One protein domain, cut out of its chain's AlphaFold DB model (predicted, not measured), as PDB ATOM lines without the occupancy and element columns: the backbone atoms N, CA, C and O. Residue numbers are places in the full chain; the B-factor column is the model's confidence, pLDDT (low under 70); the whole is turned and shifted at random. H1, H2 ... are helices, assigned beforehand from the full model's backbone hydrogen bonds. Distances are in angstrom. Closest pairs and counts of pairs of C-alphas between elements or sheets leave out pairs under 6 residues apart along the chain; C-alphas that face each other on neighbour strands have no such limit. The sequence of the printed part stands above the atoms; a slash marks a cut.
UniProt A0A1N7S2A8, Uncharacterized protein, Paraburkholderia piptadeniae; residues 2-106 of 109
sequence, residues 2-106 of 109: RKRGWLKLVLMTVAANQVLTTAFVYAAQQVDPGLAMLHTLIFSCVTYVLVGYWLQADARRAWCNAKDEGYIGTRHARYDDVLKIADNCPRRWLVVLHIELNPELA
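This is residues 2 to 106 of the 109 residues of an uncharacterized protein of Paraburkholderia piptadeniae (UniProt A0A1N7S2A8). Two long helices, H2 and H1, form a helical hairpin whose arms cross as a narrow X, and the shorter helix H3 bridges the gap on one side of the crossing, from the first residues of H1 to the later half of H2, so that the three outline a triangle. A wide loop, residues 69 to 91, swings out past the end of H2 and back to H3, and the four-residue H4 follows H3 near the first residues of H1. The printed part has 105 residues with four named helices, H1, H2, H3 and H4 in chain order, and no named strand; its class is all helix, with mostly crossed packing. The whole is loose, with a radius of gyration of the C-alphas of 18.6 A, and its outline is a rod spanning 64 by 24 by 16 A.

The longest helix is H2, residues 37 to 68, which measures 46.3 A from its first to its last C-alpha and ends at C-alpha 68 at (151.639, 172.948, 216.339). H1, residues 2 to 29, measures 39.8 A and begins at C-alpha 2 at (165.161, 155.327, 206.554). H3, residues 92 to 101, measures 14.3 A. H4, residues 103 to 106, measures 5.4 A and ends at C-alpha 106 at (155.468, 160.836, 205.117).

H2 touches H1 with its residues 40 to 55 alone, and the closest C-alphas, those of Tyr 48 and Asn 17, are 5.6 A apart. The two are a hairpin and run opposite ways at a steep tilt of 44 degrees. H2 touches H3 with its residues 56 to 66 alone; the closest C-alphas are those of Ala 59 and Leu 94, 4.7 A apart. Their lines are only just about perpendicular, at 73 degrees. H1 touches H3 with its residues 2 to 9 alone, the closest C-alphas being those of Gly 5 and Glu 100, 4.8 A apart. These lines too are only just about perpendicular, at 70.2 degrees. H4 is close to H3 but not clearly touching, with the closest C-alphas, Ile 99 and Leu 105, 6.3 A apart. H4 is also close to H1 but not clearly touching, with the C-alphas of Arg 2 and Pro 103 closest at 6.7 A. H2 and H4 are apart. In H1, H2 and H3 every O i to N i+4 pair is within hydrogen-bond range; H4 is too short for such a pair, and its one O i to N i+3 pair is within range.

The two C-alphas farthest apart, those of Gly 34 and Arg 78, are 64.5 A from each other. The printed part, residues 2 to 106, has no cut. The link from H2 to H3 is long, with 23 residues; that from H1 to H2 is short, with 7; and that from H3 to H4 is tight, with 1. The mean pLDDT of the printed part is 70.6, and 39 residues are under 70: residues 2 to 5, 33 to 36, 70 to 92 and 99 to 106.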
ATOM      1  N   ARG A   2     164.921 155.895 205.210       60.28
ATOM      2  CA  ARG A   2     165.161 155.327 206.554       60.28
ATOM      3  C   ARG A   2     166.632 155.106 206.940       60.28
ATOM      4  O   ARG A   2     167.070 155.548 207.994       60.28
ATOM      5  N   LYS A   3     167.437 154.518 206.047       60.19
ATOM      6  CA  LYS A   3     168.870 154.254 206.296       60.19
ATOM      7  C   LYS A   3     169.706 155.525 206.533       60.19
ATOM      8  O   LYS A   3     170.665 155.475 207.291       60.19
ATOM      9  N   ARG A   4     169.344 156.661 205.915       68.50
ATOM     10  CA  ARG A   4     170.059 157.943 206.078       68.50
ATOM     11  C   ARG A   4     169.802 158.573 207.447       68.50
ATOM     12  O   ARG A   4     170.757 159.027 208.072       68.50
ATOM     13  N   GLY A   5     168.558 158.538 207.927       65.62
ATOM     14  CA  GLY A   5     168.220 159.016 209.273       65.62
ATOM     15  C   GLY A   5     168.836 158.158 210.362       65.62
ATOM     16  O   GLY A   5     169.449 158.685 211.286       65.62
ATOM     17  N   TRP A   6     168.785 156.835 210.198       70.06
ATOM     18  CA  TRP A   6     169.485 155.915 211.094       70.06
ATOM     19  C   TRP A   6     170.992 156.168 211.116       70.06
ATOM     20  O   TRP A   6     171.568 156.234 212.192       70.06
ATOM     21  N   LEU A   7     171.624 156.386 209.960       74.81
ATOM     22  CA  LEU A   7     173.054 156.693 209.903       74.81
ATOM     23  C   LEU A   7     173.397 157.996 210.640       74.81
ATOM     24  O   LEU A   7     174.349 158.016 211.413       74.81
ATOM     25  N   LYS A   8     172.625 159.073 210.443       72.50
ATOM     26  CA  LYS A   8     172.833 160.344 211.161       72.50
ATOM     27  C   LYS A   8     172.649 160.189 212.667       72.50
ATOM     28  O   LYS A   8     173.471 160.690 213.429       72.50
ATOM     29  N   LEU A   9     171.597 159.482 213.086       75.19
ATOM     30  CA  LEU A   9     171.332 159.227 214.499       75.19
ATOM     31  C   LEU A   9     172.464 158.414 215.120       75.19
ATOM     32  O   LEU A   9     172.972 158.792 216.171       75.19
ATOM     33  N   VAL A  10     172.897 157.341 214.454       75.62
ATOM     34  CA  VAL A  10     174.016 156.511 214.910       75.62
ATOM     35  C   VAL A  10     175.289 157.344 214.997       75.62
ATOM     36  O   VAL A  10     175.942 157.309 216.029       75.62
ATOM     37  N   LEU A  11     175.615 158.154 213.985       80.19
ATOM     38  CA  LEU A  11     176.802 159.014 214.013       80.19
ATOM     39  C   LEU A  11     176.776 160.012 215.177       80.19
ATOM     40  O   LEU A  11     177.768 160.118 215.893       80.19
ATOM     41  N   MET A  12     175.655 160.705 215.414       77.94
ATOM     42  CA  MET A  12     175.540 161.624 216.557       77.94
ATOM     43  C   MET A  12     175.610 160.895 217.894       77.94
ATOM     44  O   MET A  12     176.287 161.358 218.805       77.94
ATOM     45  N   THR A  13     174.941 159.748 218.004       77.38
ATOM     46  CA  THR A  13     174.934 158.951 219.236       77.38
ATOM     47  C   THR A  13     176.334 158.426 219.536       77.38
ATOM     48  O   THR A  13     176.798 158.541 220.664       77.38
ATOM     49  N   VAL A  14     177.049 157.917 218.528       78.12
ATOM     50  CA  VAL A  14     178.432 157.443 218.659       78.12
ATOM     51  C   VAL A  14     179.370 158.588 219.023       78.12
ATOM     52  O   VAL A  14     180.179 158.423 219.932       78.12
ATOM     53  N   ALA A  15     179.254 159.745 218.367       82.62
ATOM     54  CA  ALA A  15     180.086 160.906 218.666       82.62
ATOM     55  C   ALA A  15     179.870 161.400 220.105       82.62
ATOM     56  O   ALA A  15     180.832 161.572 220.849       82.62
ATOM     57  N   ALA A  16     178.615 161.562 220.527       79.06
ATOM     58  CA  ALA A  16     178.284 161.962 221.891       79.06
ATOM     59  C   ALA A  16     178.740 160.916 222.918       79.06
ATOM     60  O   ALA A  16     179.344 161.276 223.927       79.06
ATOM     61  N   ASN A  17     178.529 159.627 222.642       81.25
ATOM     62  CA  ASN A  17     178.987 158.548 223.509       81.25
ATOM     63  C   ASN A  17     180.514 158.549 223.651       81.25
ATOM     64  O   ASN A  17     181.012 158.468 224.762       81.25
ATOM     65  N   GLN A  18     181.265 158.720 222.560       81.12
ATOM     66  CA  GLN A  18     182.728 158.824 222.608       81.12
ATOM     67  C   GLN A  18     183.202 160.013 223.449       81.12
ATOM     68  O   GLN A  18     184.112 159.860 224.263       81.12
ATOM     69  N   VAL A  19     182.572 161.183 223.307       85.00
ATOM     70  CA  VAL A  19     182.911 162.368 224.110       85.00
ATOM     71  C   VAL A  19     182.636 162.114 225.593       85.00
ATOM     72  O   VAL A  19     183.512 162.358 226.422       85.00
ATOM     73  N   LEU A  20     181.460 161.577 225.933       76.75
ATOM     74  CA  LEU A  20     181.107 161.279 227.322       76.75
ATOM     75  C   LEU A  20     181.984 160.178 227.919       76.75
ATOM     76  O   LEU A  20     182.448 160.331 229.045       76.75
ATOM     77  N   THR A  21     182.244 159.093 227.189       78.62
ATOM     78  CA  THR A  21     183.116 158.004 227.647       78.62
ATOM     79  C   THR A  21     184.535 158.510 227.872       78.62
ATOM     80  O   THR A  21     185.134 158.185 228.892       78.62
ATOM     81  N   THR A  22     185.068 159.344 226.975       81.56
ATOM     82  CA  THR A  22     186.411 159.923 227.137       81.56
ATOM     83  C   THR A  22     186.474 160.836 228.360       81.56
ATOM     84  O   THR A  22     187.395 160.717 229.166       81.56
ATOM     85  N   ALA A  23     185.474 161.705 228.543       81.75
ATOM     86  CA  ALA A  23     185.373 162.568 229.717       81.75
ATOM     87  C   ALA A  23     185.246 161.758 231.019       81.75
ATOM     88  O   ALA A  23     185.886 162.089 232.014       81.75
ATOM     89  N   PHE A  24     184.467 160.673 230.999       77.75
ATOM     90  CA  PHE A  24     184.310 159.767 232.134       77.75
ATOM     91  C   PHE A  24     185.613 159.051 232.475       77.75
ATOM     92  O   PHE A  24     186.009 159.060 233.634       77.75
ATOM     93  N   VAL A  25     186.308 158.476 231.489       78.75
ATOM     94  CA  VAL A  25     187.606 157.818 231.706       78.75
ATOM     95  C   VAL A  25     188.621 158.812 232.261       78.75
ATOM     96  O   VAL A  25     189.292 158.499 233.238       78.75
ATOM     97  N   TYR A  26     188.688 160.019 231.695       80.50
ATOM     98  CA  TYR A  26     189.580 161.070 232.177       80.50
ATOM     99  C   TYR A  26     189.285 161.451 233.635       80.50
ATOM    100  O   TYR A  26     190.193 161.492 234.460       80.50
ATOM    101  N   ALA A  27     188.015 161.677 233.980       80.75
ATOM    102  CA  ALA A  27     187.614 161.993 235.349       80.75
ATOM    103  C   ALA A  27     187.847 160.818 236.312       80.75
ATOM    104  O   ALA A  27     188.267 161.021 237.446       80.75
ATOM    105  N   ALA A  28     187.598 159.587 235.870       75.00
ATOM    106  CA  ALA A  28     187.731 158.402 236.700       75.00
ATOM    107  C   ALA A  28     189.198 158.046 236.980       75.00
ATOM    108  O   ALA A  28     189.520 157.701 238.112       75.00
ATOM    109  N   GLN A  29     190.100 158.219 236.006       76.00
ATOM    110  CA  GLN A  29     191.546 158.038 236.204       76.00
ATOM    111  C   GLN A  29     192.136 158.999 237.245       76.00
ATOM    112  O   GLN A  29     193.123 158.661 237.890       76.00
ATOM    113  N   GLN A  30     191.526 160.174 237.430       78.00
ATOM    114  CA  GLN A  30     191.939 161.137 238.457       78.00
ATOM    115  C   GLN A  30     191.569 160.683 239.878       78.00
ATOM    116  O   GLN A  30     192.174 161.153 240.839       78.00
ATOM    117  N   VAL A  31     190.570 159.806 240.022       75.31
ATOM    118  CA  VAL A  31     190.067 159.329 241.321       75.31
ATOM    119  C   VAL A  31     190.627 157.950 241.653       75.31
ATOM    120  O   VAL A  31     191.074 157.730 242.776       75.31
ATOM    121  N   ASP A  32     190.622 157.034 240.684       71.56
ATOM    122  CA  ASP A  32     191.145 155.683 240.844       71.56
ATOM    123  C   ASP A  32     191.830 155.207 239.544       71.56
ATOM    124  O   ASP A  32     191.155 154.857 238.566       71.56
ATOM    125  N   PRO A  33     193.175 155.168 239.498       66.00
ATOM    126  CA  PRO A  33     193.913 154.701 238.327       66.00
ATOM    127  C   PRO A  33     193.722 153.197 238.047       66.00
ATOM    128  O   PRO A  33     194.119 152.732 236.978       66.00
ATOM    129  N   GLY A  34     193.105 152.439 238.965       67.62
ATOM    130  CA  GLY A  34     192.794 151.014 238.827       67.62
ATOM    131  C   GLY A  34     191.399 150.704 238.274       67.62
ATOM    132  O   GLY A  34     190.955 149.557 238.370       67.62
ATOM    133  N   LEU A  35     190.687 151.697 237.725       64.75
ATOM    134  CA  LEU A  35     189.289 151.549 237.319       64.75
ATOM    135  C   LEU A  35     189.071 150.340 236.391       64.75
ATOM    136  O   LEU A  35     189.547 150.289 235.255       64.75
ATOM    137  N   ALA A  36     188.305 149.359 236.876       68.69
ATOM    138  CA  ALA A  36     188.044 148.133 236.137       68.69
ATOM    139  C   ALA A  36     187.292 148.423 234.827       68.69
ATOM    140  O   ALA A  36     186.252 149.085 234.839       68.69
ATOM    141  N   MET A  37     187.769 147.838 233.722       70.75
ATOM    142  CA  MET A  37     187.204 147.915 232.360       70.75
ATOM    143  C   MET A  37     185.674 147.726 232.303       70.75
ATOM    144  O   MET A  37     185.000 148.300 231.449       70.75
ATOM    145  N   LEU A  38     185.119 146.969 233.254       75.25
ATOM    146  CA  LEU A  38     183.684 146.758 233.436       75.25
ATOM    147  C   LEU A  38     182.898 148.069 233.638       75.25
ATOM    148  O   LEU A  38     181.832 148.234 233.049       75.25
ATOM    149  N   HIS A  39     183.415 149.022 234.420       74.88
ATOM    150  CA  HIS A  39     182.722 150.284 234.711       74.88
ATOM    151  C   HIS A  39     182.622 151.169 233.470       74.88
ATOM    152  O   HIS A  39     181.557 151.710 233.179       74.88
ATOM    153  N   THR A  40     183.700 151.255 232.689       74.62
ATOM    154  CA  THR A  40     183.723 151.996 231.422       74.62
ATOM    155  C   THR A  40     182.751 151.402 230.403       74.62
ATOM    156  O   THR A  40     182.082 152.143 229.678       74.62
ATOM    157  N   LEU A  41     182.625 150.070 230.366       77.88
ATOM    158  CA  LEU A  41     181.655 149.378 229.514       77.88
ATOM    159  C   LEU A  41     180.212 149.668 229.938       77.88
ATOM    160  O   LEU A  41     179.394 150.012 229.085       77.88
ATOM    161  N   ILE A  42     179.905 149.586 231.238       83.00
ATOM    162  CA  ILE A  42     178.572 149.907 231.768       83.00
ATOM    163  C   ILE A  42     178.225 151.365 231.462       83.00
ATOM    164  O   ILE A  42     177.164 151.633 230.900       83.00
ATOM    165  N   PHE A  43     179.138 152.297 231.749       79.06
ATOM    166  CA  PHE A  43     178.938 153.717 231.481       79.06
ATOM    167  C   PHE A  43     178.677 153.985 229.995       79.06
ATOM    168  O   PHE A  43     177.727 154.687 229.660       79.06
ATOM    169  N   SER A  44     179.464 153.382 229.100       75.69
ATOM    170  CA  SER A  44     179.284 153.539 227.652       75.69
ATOM    171  C   SER A  44     177.957 152.948 227.172       75.69
ATOM    172  O   SER A  44     177.286 153.540 226.334       75.69
ATOM    173  N   CYS A  45     177.542 151.799 227.708       81.12
ATOM    174  CA  CYS A  45     176.282 151.165 227.322       81.12
ATOM    175  C   CYS A  45     175.076 152.007 227.771       81.12
ATOM    176  O   CYS A  45     174.189 152.312 226.973       81.12
ATOM    177  N   VAL A  46     175.082 152.458 229.030       84.19
ATOM    178  CA  VAL A  46     174.039 153.330 229.591       84.19
ATOM    179  C   VAL A  46     173.991 154.658 228.841       84.19
ATOM    180  O   VAL A  46     172.914 155.098 228.446       84.19
ATOM    181  N   THR A  47     175.148 155.269 228.587       80.31
ATOM    182  CA  THR A  47     175.247 156.541 227.865       80.31
ATOM    183  C   THR A  47     174.732 156.412 226.439       80.31
ATOM    184  O   THR A  47     173.949 157.250 225.998       80.31
ATOM    185  N   TYR A  48     175.088 155.341 225.733       79.94
ATOM    186  CA  TYR A  48     174.603 155.096 224.380       79.94
ATOM    187  C   TYR A  48     173.072 154.981 224.328       79.94
ATOM    188  O   TYR A  48     172.429 155.633 223.502       79.94
ATOM    189  N   VAL A  49     172.475 154.205 225.243       81.19
ATOM    190  CA  VAL A  49     171.013 154.059 225.343       81.19
ATOM    191  C   VAL A  49     170.353 155.394 225.693       81.19
ATOM    192  O   VAL A  49     169.371 155.779 225.057       81.19
ATOM    193  N   LEU A  50     170.909 156.124 226.662       83.56
ATOM    194  CA  LEU A  50     170.366 157.396 227.130       83.56
ATOM    195  C   LEU A  50     170.410 158.466 226.035       83.56
ATOM    196  O   LEU A  50     169.403 159.122 225.779       83.56
ATOM    197  N   VAL A  51     171.551 158.618 225.359       78.44
ATOM    198  CA  VAL A  51     171.734 159.580 224.263       78.44
ATOM    199  C   VAL A  51     170.836 159.229 223.081       78.44
ATOM    200  O   VAL A  51     170.195 160.119 222.523       78.44
ATOM    201  N   GLY A  52     170.737 157.945 222.724       78.00
ATOM    202  CA  GLY A  52     169.844 157.488 221.661       78.00
ATOM    203  C   GLY A  52     168.379 157.805 221.969       78.00
ATOM    204  O   GLY A  52     167.678 158.368 221.125       78.00
ATOM    205  N   TYR A  53     167.929 157.515 223.194       80.62
ATOM    206  CA  TYR A  53     166.577 157.846 223.647       80.62
ATOM    207  C   TYR A  53     166.336 159.359 223.675       80.62
ATOM    208  O   TYR A  53     165.301 159.831 223.206       80.62
ATOM    209  N   TRP A  54     167.305 160.134 224.165       81.12
ATOM    210  CA  TRP A  54     167.215 161.589 224.236       81.12
ATOM    211  C   TRP A  54     167.107 162.227 222.846       81.12
ATOM    212  O   TRP A  54     166.232 163.060 222.629       81.12
ATOM    213  N   LEU A  55     167.912 161.776 221.876       76.56
ATOM    214  CA  LEU A  55     167.824 162.213 220.476       76.56
ATOM    215  C   LEU A  55     166.467 161.876 219.850       76.56
ATOM    216  O   LEU A  55     165.892 162.705 219.147       76.56
ATOM    217  N   GLN A  56     165.928 160.680 220.108       77.88
ATOM    218  CA  GLN A  56     164.599 160.302 219.615       77.88
ATOM    219  C   GLN A  56     163.486 161.142 220.252       77.88
ATOM    220  O   GLN A  56     162.555 161.561 219.557       77.88
ATOM    221  N   ALA A  57     163.582 161.409 221.556       78.44
ATOM    222  CA  ALA A  57     162.637 162.245 222.283       78.44
ATOM    223  C   ALA A  57     162.691 163.707 221.812       78.44
ATOM    224  O   ALA A  57     161.640 164.306 221.581       78.44
ATOM    225  N   ASP A  58     163.887 164.268 221.599       80.44
ATOM    226  CA  ASP A  58     164.052 165.629 221.078       80.44
ATOM    227  C   ASP A  58     163.554 165.730 219.629       80.44
ATOM    228  O   ASP A  58     162.848 166.678 219.290       80.44
ATOM    229  N   ALA A  59     163.796 164.707 218.797       78.88
ATOM    230  CA  ALA A  59     163.256 164.634 217.438       78.88
ATOM    231  C   ALA A  59     161.721 164.610 217.428       78.88
ATOM    232  O   ALA A  59     161.093 165.340 216.659       78.88
ATOM    233  N   ARG A  60     161.103 163.822 218.321       79.00
ATOM    234  CA  ARG A  60     159.643 163.796 218.499       79.00
ATOM    235  C   ARG A  60     159.113 165.152 218.968       79.00
ATOM    236  O   ARG A  60     158.097 165.615 218.461       79.00
ATOM    237  N   ARG A  61     159.795 165.803 219.912       79.06
ATOM    238  CA  ARG A  61     159.375 167.106 220.444       79.06
ATOM    239  C   ARG A  61     159.493 168.217 219.400       79.06
ATOM    240  O   ARG A  61     158.570 169.010 219.262       79.06
ATOM    241  N   ALA A  62     160.578 168.235 218.627       79.19
ATOM    242  CA  ALA A  62     160.759 169.163 217.515       79.19
ATOM    243  C   ALA A  62     159.674 168.979 216.441       79.19
ATOM    244  O   ALA A  62     159.159 169.963 215.920       79.19
ATOM    245  N   TRP A  63     159.291 167.732 216.148       73.62
ATOM    246  CA  TRP A  63     158.189 167.427 215.236       73.62
ATOM    247  C   TRP A  63     156.837 167.953 215.737       73.62
ATOM    248  O   TRP A  63     156.132 168.611 214.975       73.62
ATOM    249  N   CYS A  64     156.480 167.703 217.004       76.12
ATOM    250  CA  CYS A  64     155.234 168.220 217.583       76.12
ATOM    251  C   CYS A  64     155.195 169.750 217.557       76.12
ATOM    252  O   CYS A  64     154.230 170.309 217.053       76.12
ATOM    253  N   ASN A  65     156.272 170.420 217.983       79.06
ATOM    254  CA  ASN A  65     156.346 171.882 217.940       79.06
ATOM    255  C   ASN A  65     156.185 172.420 216.509       79.06
ATOM    256  O   ASN A  65     155.397 173.329 216.280       79.06
ATOM    257  N   ALA A  66     156.872 171.828 215.526       74.88
ATOM    258  CA  ALA A  66     156.762 172.248 214.130       74.88
ATOM    259  C   ALA A  66     155.360 172.009 213.540       74.88
ATOM    260  O   ALA A  66     154.922 172.755 212.662       74.88
ATOM    261  N   LYS A  67     154.649 170.976 214.011       72.75
ATOM    262  CA  LYS A  67     153.251 170.718 213.653       72.75
ATOM    263  C   LYS A  67     152.314 171.748 214.287       72.75
ATOM    264  O   LYS A  67     151.465 172.286 213.580       72.75
ATOM    265  N   ASP A  68     152.483 172.023 215.576       75.44
ATOM    266  CA  ASP A  68     151.639 172.948 216.339       75.44
ATOM    267  C   ASP A  68     151.806 174.400 215.856       75.44
ATOM    268  O   ASP A  68     150.834 175.146 215.778       75.44
ATOM    269  N   GLU A  69     153.016 174.784 215.442       73.75
ATOM    270  CA  GLU A  69     153.333 176.107 214.883       73.75
ATOM    271  C   GLU A  69     152.978 176.242 213.383       73.75
ATOM    272  O   GLU A  69     153.161 177.304 212.788       73.75
ATOM    273  N   GLY A  70     152.460 175.183 212.744       66.00
ATOM    274  CA  GLY A  70     152.018 175.216 211.344       66.00
ATOM    275  C   GLY A  70     153.146 175.195 210.303       66.00
ATOM    276  O   GLY A  70     152.897 175.414 209.117       66.00
ATOM    277  N   TYR A  71     154.385 174.887 210.707       61.81
ATOM    278  CA  TYR A  71     155.534 174.742 209.801       61.81
ATOM    279  C   TYR A  71     155.494 173.459 208.956       61.81
ATOM    280  O   TYR A  71     156.292 173.308 208.022       61.81
ATOM    281  N   ILE A  72     154.573 172.543 209.272       63.19
ATOM    282  CA  ILE A  72     154.320 171.297 208.546       63.19
ATOM    283  C   ILE A  72     152.944 171.396 207.872       63.19
ATOM    284  O   ILE A  72     151.914 171.118 208.483       63.19
ATOM    285  N   GLY A  73     152.920 171.797 206.601       55.28
ATOM    286  CA  GLY A  73     151.691 171.843 205.807       55.28
ATOM    287  C   GLY A  73     151.393 170.500 205.138       55.28
ATOM    288  O   GLY A  73     152.133 170.077 204.250       55.28
ATOM    289  N   THR A  74     150.281 169.851 205.492       49.16
ATOM    290  CA  THR A  74     149.696 168.742 204.720       49.16
ATOM    291  C   THR A  74     149.007 169.306 203.479       49.16
ATOM    292  O   THR A  74     147.796 169.530 203.451       49.16
ATOM    293  N   ARG A  75     149.773 169.602 202.422       43.84
ATOM    294  CA  ARG A  75     149.154 170.010 201.158       43.84
ATOM    295  C   ARG A  75     148.510 168.779 200.525       43.84
ATOM    296  O   ARG A  75     149.201 167.861 200.105       43.84
ATOM    297  N   HIS A  76     147.179 168.773 200.506       41.19
ATOM    298  CA  HIS A  76     146.359 167.788 199.813       41.19
ATOM    299  C   HIS A  76     146.887 167.497 198.399       41.19
ATOM    300  O   HIS A  76     147.096 168.421 197.613       41.19
ATOM    301  N   ALA A  77     147.023 166.198 198.122       47.84
ATOM    302  CA  ALA A  77     146.837 165.527 196.841       47.84
ATOM    303  C   ALA A  77     147.445 166.198 195.598       47.84
ATOM    304  O   ALA A  77     146.809 167.051 194.983       47.84
ATOM    305  N   ARG A  78     148.613 165.699 195.164       38.28
ATOM    306  CA  ARG A  78     148.892 165.254 193.779       38.28
ATOM    307  C   ARG A  78     150.389 164.945 193.639       38.28
ATOM    308  O   ARG A  78     151.191 165.866 193.621       38.28
ATOM    309  N   TYR A  79     150.707 163.651 193.511       39.81
ATOM    310  CA  TYR A  79     151.892 163.113 192.825       39.81
ATOM    311  C   TYR A  79     153.227 163.825 193.120       39.81
ATOM    312  O   TYR A  79     153.733 164.527 192.257       39.81
ATOM    313  N   ASP A  80     153.742 163.674 194.346       41.09
ATOM    314  CA  ASP A  80     155.170 163.710 194.741       41.09
ATOM    315  C   ASP A  80     155.250 164.086 196.228       41.09
ATOM    316  O   ASP A  80     155.498 165.234 196.606       41.09
ATOM    317  N   ASP A  81     154.953 163.102 197.078       44.25
ATOM    318  CA  ASP A  81     154.667 163.253 198.508       44.25
ATOM    319  C   ASP A  81     155.945 163.506 199.336       44.25
ATOM    320  O   ASP A  81     156.417 162.686 200.121       44.25
ATOM    321  N   VAL A  82     156.576 164.660 199.113       52.44
ATOM    322  CA  VAL A  82     157.691 165.140 199.931       52.44
ATOM    323  C   VAL A  82     157.140 166.181 200.890       52.44
ATOM    324  O   VAL A  82     156.877 167.322 200.506       52.44
ATOM    325  N   LEU A  83     156.983 165.785 202.155       57.00
ATOM    326  CA  LEU A  83     156.623 166.671 203.257       57.00
ATOM    327  C   LEU A  83     157.497 167.942 203.225       57.00
ATOM    328  O   LEU A  83     158.705 167.894 203.475       57.00
ATOM    329  N   LYS A  84     156.899 169.093 202.895       56.78
ATOM    330  CA  LYS A  84     157.615 170.373 202.824       56.78
ATOM    331  C   LYS A  84     157.694 170.999 204.211       56.78
ATOM    332  O   LYS A  84     156.737 171.608 204.677       56.78
ATOM    333  N   ILE A  85     158.854 170.862 204.848       61.69
ATOM    334  CA  ILE A  85     159.190 171.581 206.082       61.69
ATOM    335  C   ILE A  85     159.661 172.985 205.700       61.69
ATOM    336  O   ILE A  85     160.624 173.113 204.932       61.69
ATOM    337  N   ALA A  86     159.010 174.013 206.248       61.88
ATOM    338  CA  ALA A  86     159.393 175.408 206.046       61.88
ATOM    339  C   ALA A  86     160.875 175.651 206.394       61.88
ATOM    340  O   ALA A  86     161.384 175.137 207.394       61.88
ATOM    341  N   ASP A  87     161.573 176.460 205.588       62.84
ATOM    342  CA  ASP A  87     163.001 176.754 205.798       62.84
ATOM    343  C   ASP A  87     163.271 177.482 207.127       62.84
ATOM    344  O   ASP A  87     164.362 177.359 207.676       62.84
ATOM    345  N   ASN A  88     162.261 178.164 207.682       66.44
ATOM    346  CA  ASN A  88     162.345 178.905 208.944       66.44
ATOM    347  C   ASN A  88     162.045 178.055 210.199       66.44
ATOM    348  O   ASN A  88     161.854 178.601 211.281       66.44
ATOM    349  N   CYS A  89     161.951 176.724 210.076       60.66
ATOM    350  CA  CYS A  89     161.631 175.855 211.209       60.66
ATOM    351  C   CYS A  89     162.801 175.804 212.213       60.66
ATOM    352  O   CYS A  89     163.892 175.326 211.855       60.66
ATOM    353  N   PRO A  90     162.596 176.190 213.487       60.28
ATOM    354  CA  PRO A  90     163.596 175.960 214.517       60.28
ATOM    355  C   PRO A  90     163.809 174.445 214.644       60.28
ATOM    356  O   PRO A  90     162.856 173.679 214.752       60.28
ATOM    357  N   ARG A  91     165.067 173.988 214.580       69.44
ATOM    358  CA  ARG A  91     165.441 172.556 214.660       69.44
ATOM    359  C   ARG A  91     164.964 171.681 213.487       69.44
ATOM    360  O   ARG A  91     164.740 170.484 213.653       69.44
ATOM    361  N   ARG A  92     164.909 172.233 212.270       67.31
ATOM    362  CA  ARG A  92     164.553 171.506 211.031       67.31
ATOM    363  C   ARG A  92     165.241 170.144 210.855       67.31
ATOM    364  O   ARG A  92     164.618 169.200 210.384       67.31
ATOM    365  N   TRP A  93     166.510 170.017 211.244       71.69
ATOM    366  CA  TRP A  93     167.255 168.759 211.116       71.69
ATOM    367  C   TRP A  93     166.691 167.625 211.995       71.69
ATOM    368  O   TRP A  93     166.711 166.476 211.564       71.69
ATOM    369  N   LEU A  94     166.130 167.940 213.171       72.44
ATOM    370  CA  LEU A  94     165.470 166.986 214.075       72.44
ATOM    371  C   LEU A  94     164.101 166.556 213.548       72.44
ATOM    372  O   LEU A  94     163.752 165.381 213.624       72.44
ATOM    373  N   VAL A  95     163.361 167.492 212.952       71.12
ATOM    374  CA  VAL A  95     162.089 167.213 212.269       71.12
ATOM    375  C   VAL A  95     162.327 166.257 211.096       71.12
ATOM    376  O   VAL A  95     161.659 165.233 210.989       71.12
ATOM    377  N   VAL A  96     163.344 166.528 210.267       72.38
ATOM    378  CA  VAL A  96     163.769 165.621 209.184       72.38
ATOM    379  C   VAL A  96     164.194 164.260 209.734       72.38
ATOM    380  O   VAL A  96     163.793 163.238 209.186       72.38
ATOM    381  N   LEU A  97     164.961 164.227 210.828       71.56
ATOM    382  CA  LEU A  97     165.388 162.979 211.461       71.56
ATOM    383  C   LEU A  97     164.185 162.140 211.918       71.56
ATOM    384  O   LEU A  97     164.176 160.927 211.715       71.56
ATOM    385  N   HIS A  98     163.155 162.777 212.485       70.56
ATOM    386  CA  HIS A  98     161.933 162.106 212.925       70.56
ATOM    387  C   HIS A  98     161.170 161.453 211.761       70.56
ATOM    388  O   HIS A  98     160.726 160.311 211.895       70.56
ATOM    389  N   ILE A  99     161.083 162.132 210.610       69.12
ATOM    390  CA  ILE A  99     160.494 161.585 209.375       69.12
ATOM    391  C   ILE A  99     161.345 160.444 208.819       69.12
ATOM    392  O   ILE A  99     160.825 159.404 208.426       69.12
ATOM    393  N   GLU A 100     162.671 160.620 208.775       68.62
ATOM    394  CA  GLU A 100     163.567 159.572 208.293       68.62
ATOM    395  C   GLU A 100     163.468 158.319 209.187       68.62
ATOM    396  O   GLU A 100     163.571 157.208 208.675       68.62
ATOM    397  N   LEU A 101     163.225 158.459 210.494       67.75
ATOM    398  CA  LEU A 101     163.014 157.334 211.417       67.75
ATOM    399  C   LEU A 101     161.642 156.658 211.243       67.75
ATOM    400  O   LEU A 101     161.571 155.421 211.282       67.75
ATOM    401  N   ASN A 102     160.593 157.451 211.005       67.94
ATOM    402  CA  ASN A 102     159.194 157.023 210.899       67.94
ATOM    403  C   ASN A 102     158.646 157.352 209.494       67.94
ATOM    404  O   ASN A 102     157.919 158.335 209.323       67.94
ATOM    405  N   PRO A 103     158.999 156.559 208.462       63.19
ATOM    406  CA  PRO A 103     158.625 156.848 207.072       63.19
ATOM    407  C   PRO A 103     157.108 156.814 206.830       63.19
ATOM    408  O   PRO A 103     156.628 157.443 205.892       63.19
ATOM    409  N   GLU A 104     156.354 156.140 207.702       66.00
ATOM    410  CA  GLU A 104     154.885 156.105 207.696       66.00
ATOM    411  C   GLU A 104     154.237 157.482 207.913       66.00
ATOM    412  O   GLU A 104     153.124 157.722 207.453       66.00
ATOM    413  N   LEU A 105     154.951 158.427 208.535       61.75
ATOM    414  CA  LEU A 105     154.490 159.808 208.711       61.75
ATOM    415  C   LEU A 105     154.563 160.637 207.418       61.75
ATOM    416  O   LEU A 105     153.982 161.718 207.361       61.75
ATOM    417  N   ALA A 106     155.281 160.155 206.398       55.44
ATOM    418  CA  ALA A 106     155.468 160.836 205.117       55.44
ATOM    419  C   ALA A 106     154.612 160.258 203.976       55.44
ATOM    420  O   ALA A 106     154.856 160.607 202.829       55.44
TER     421      ALA A 106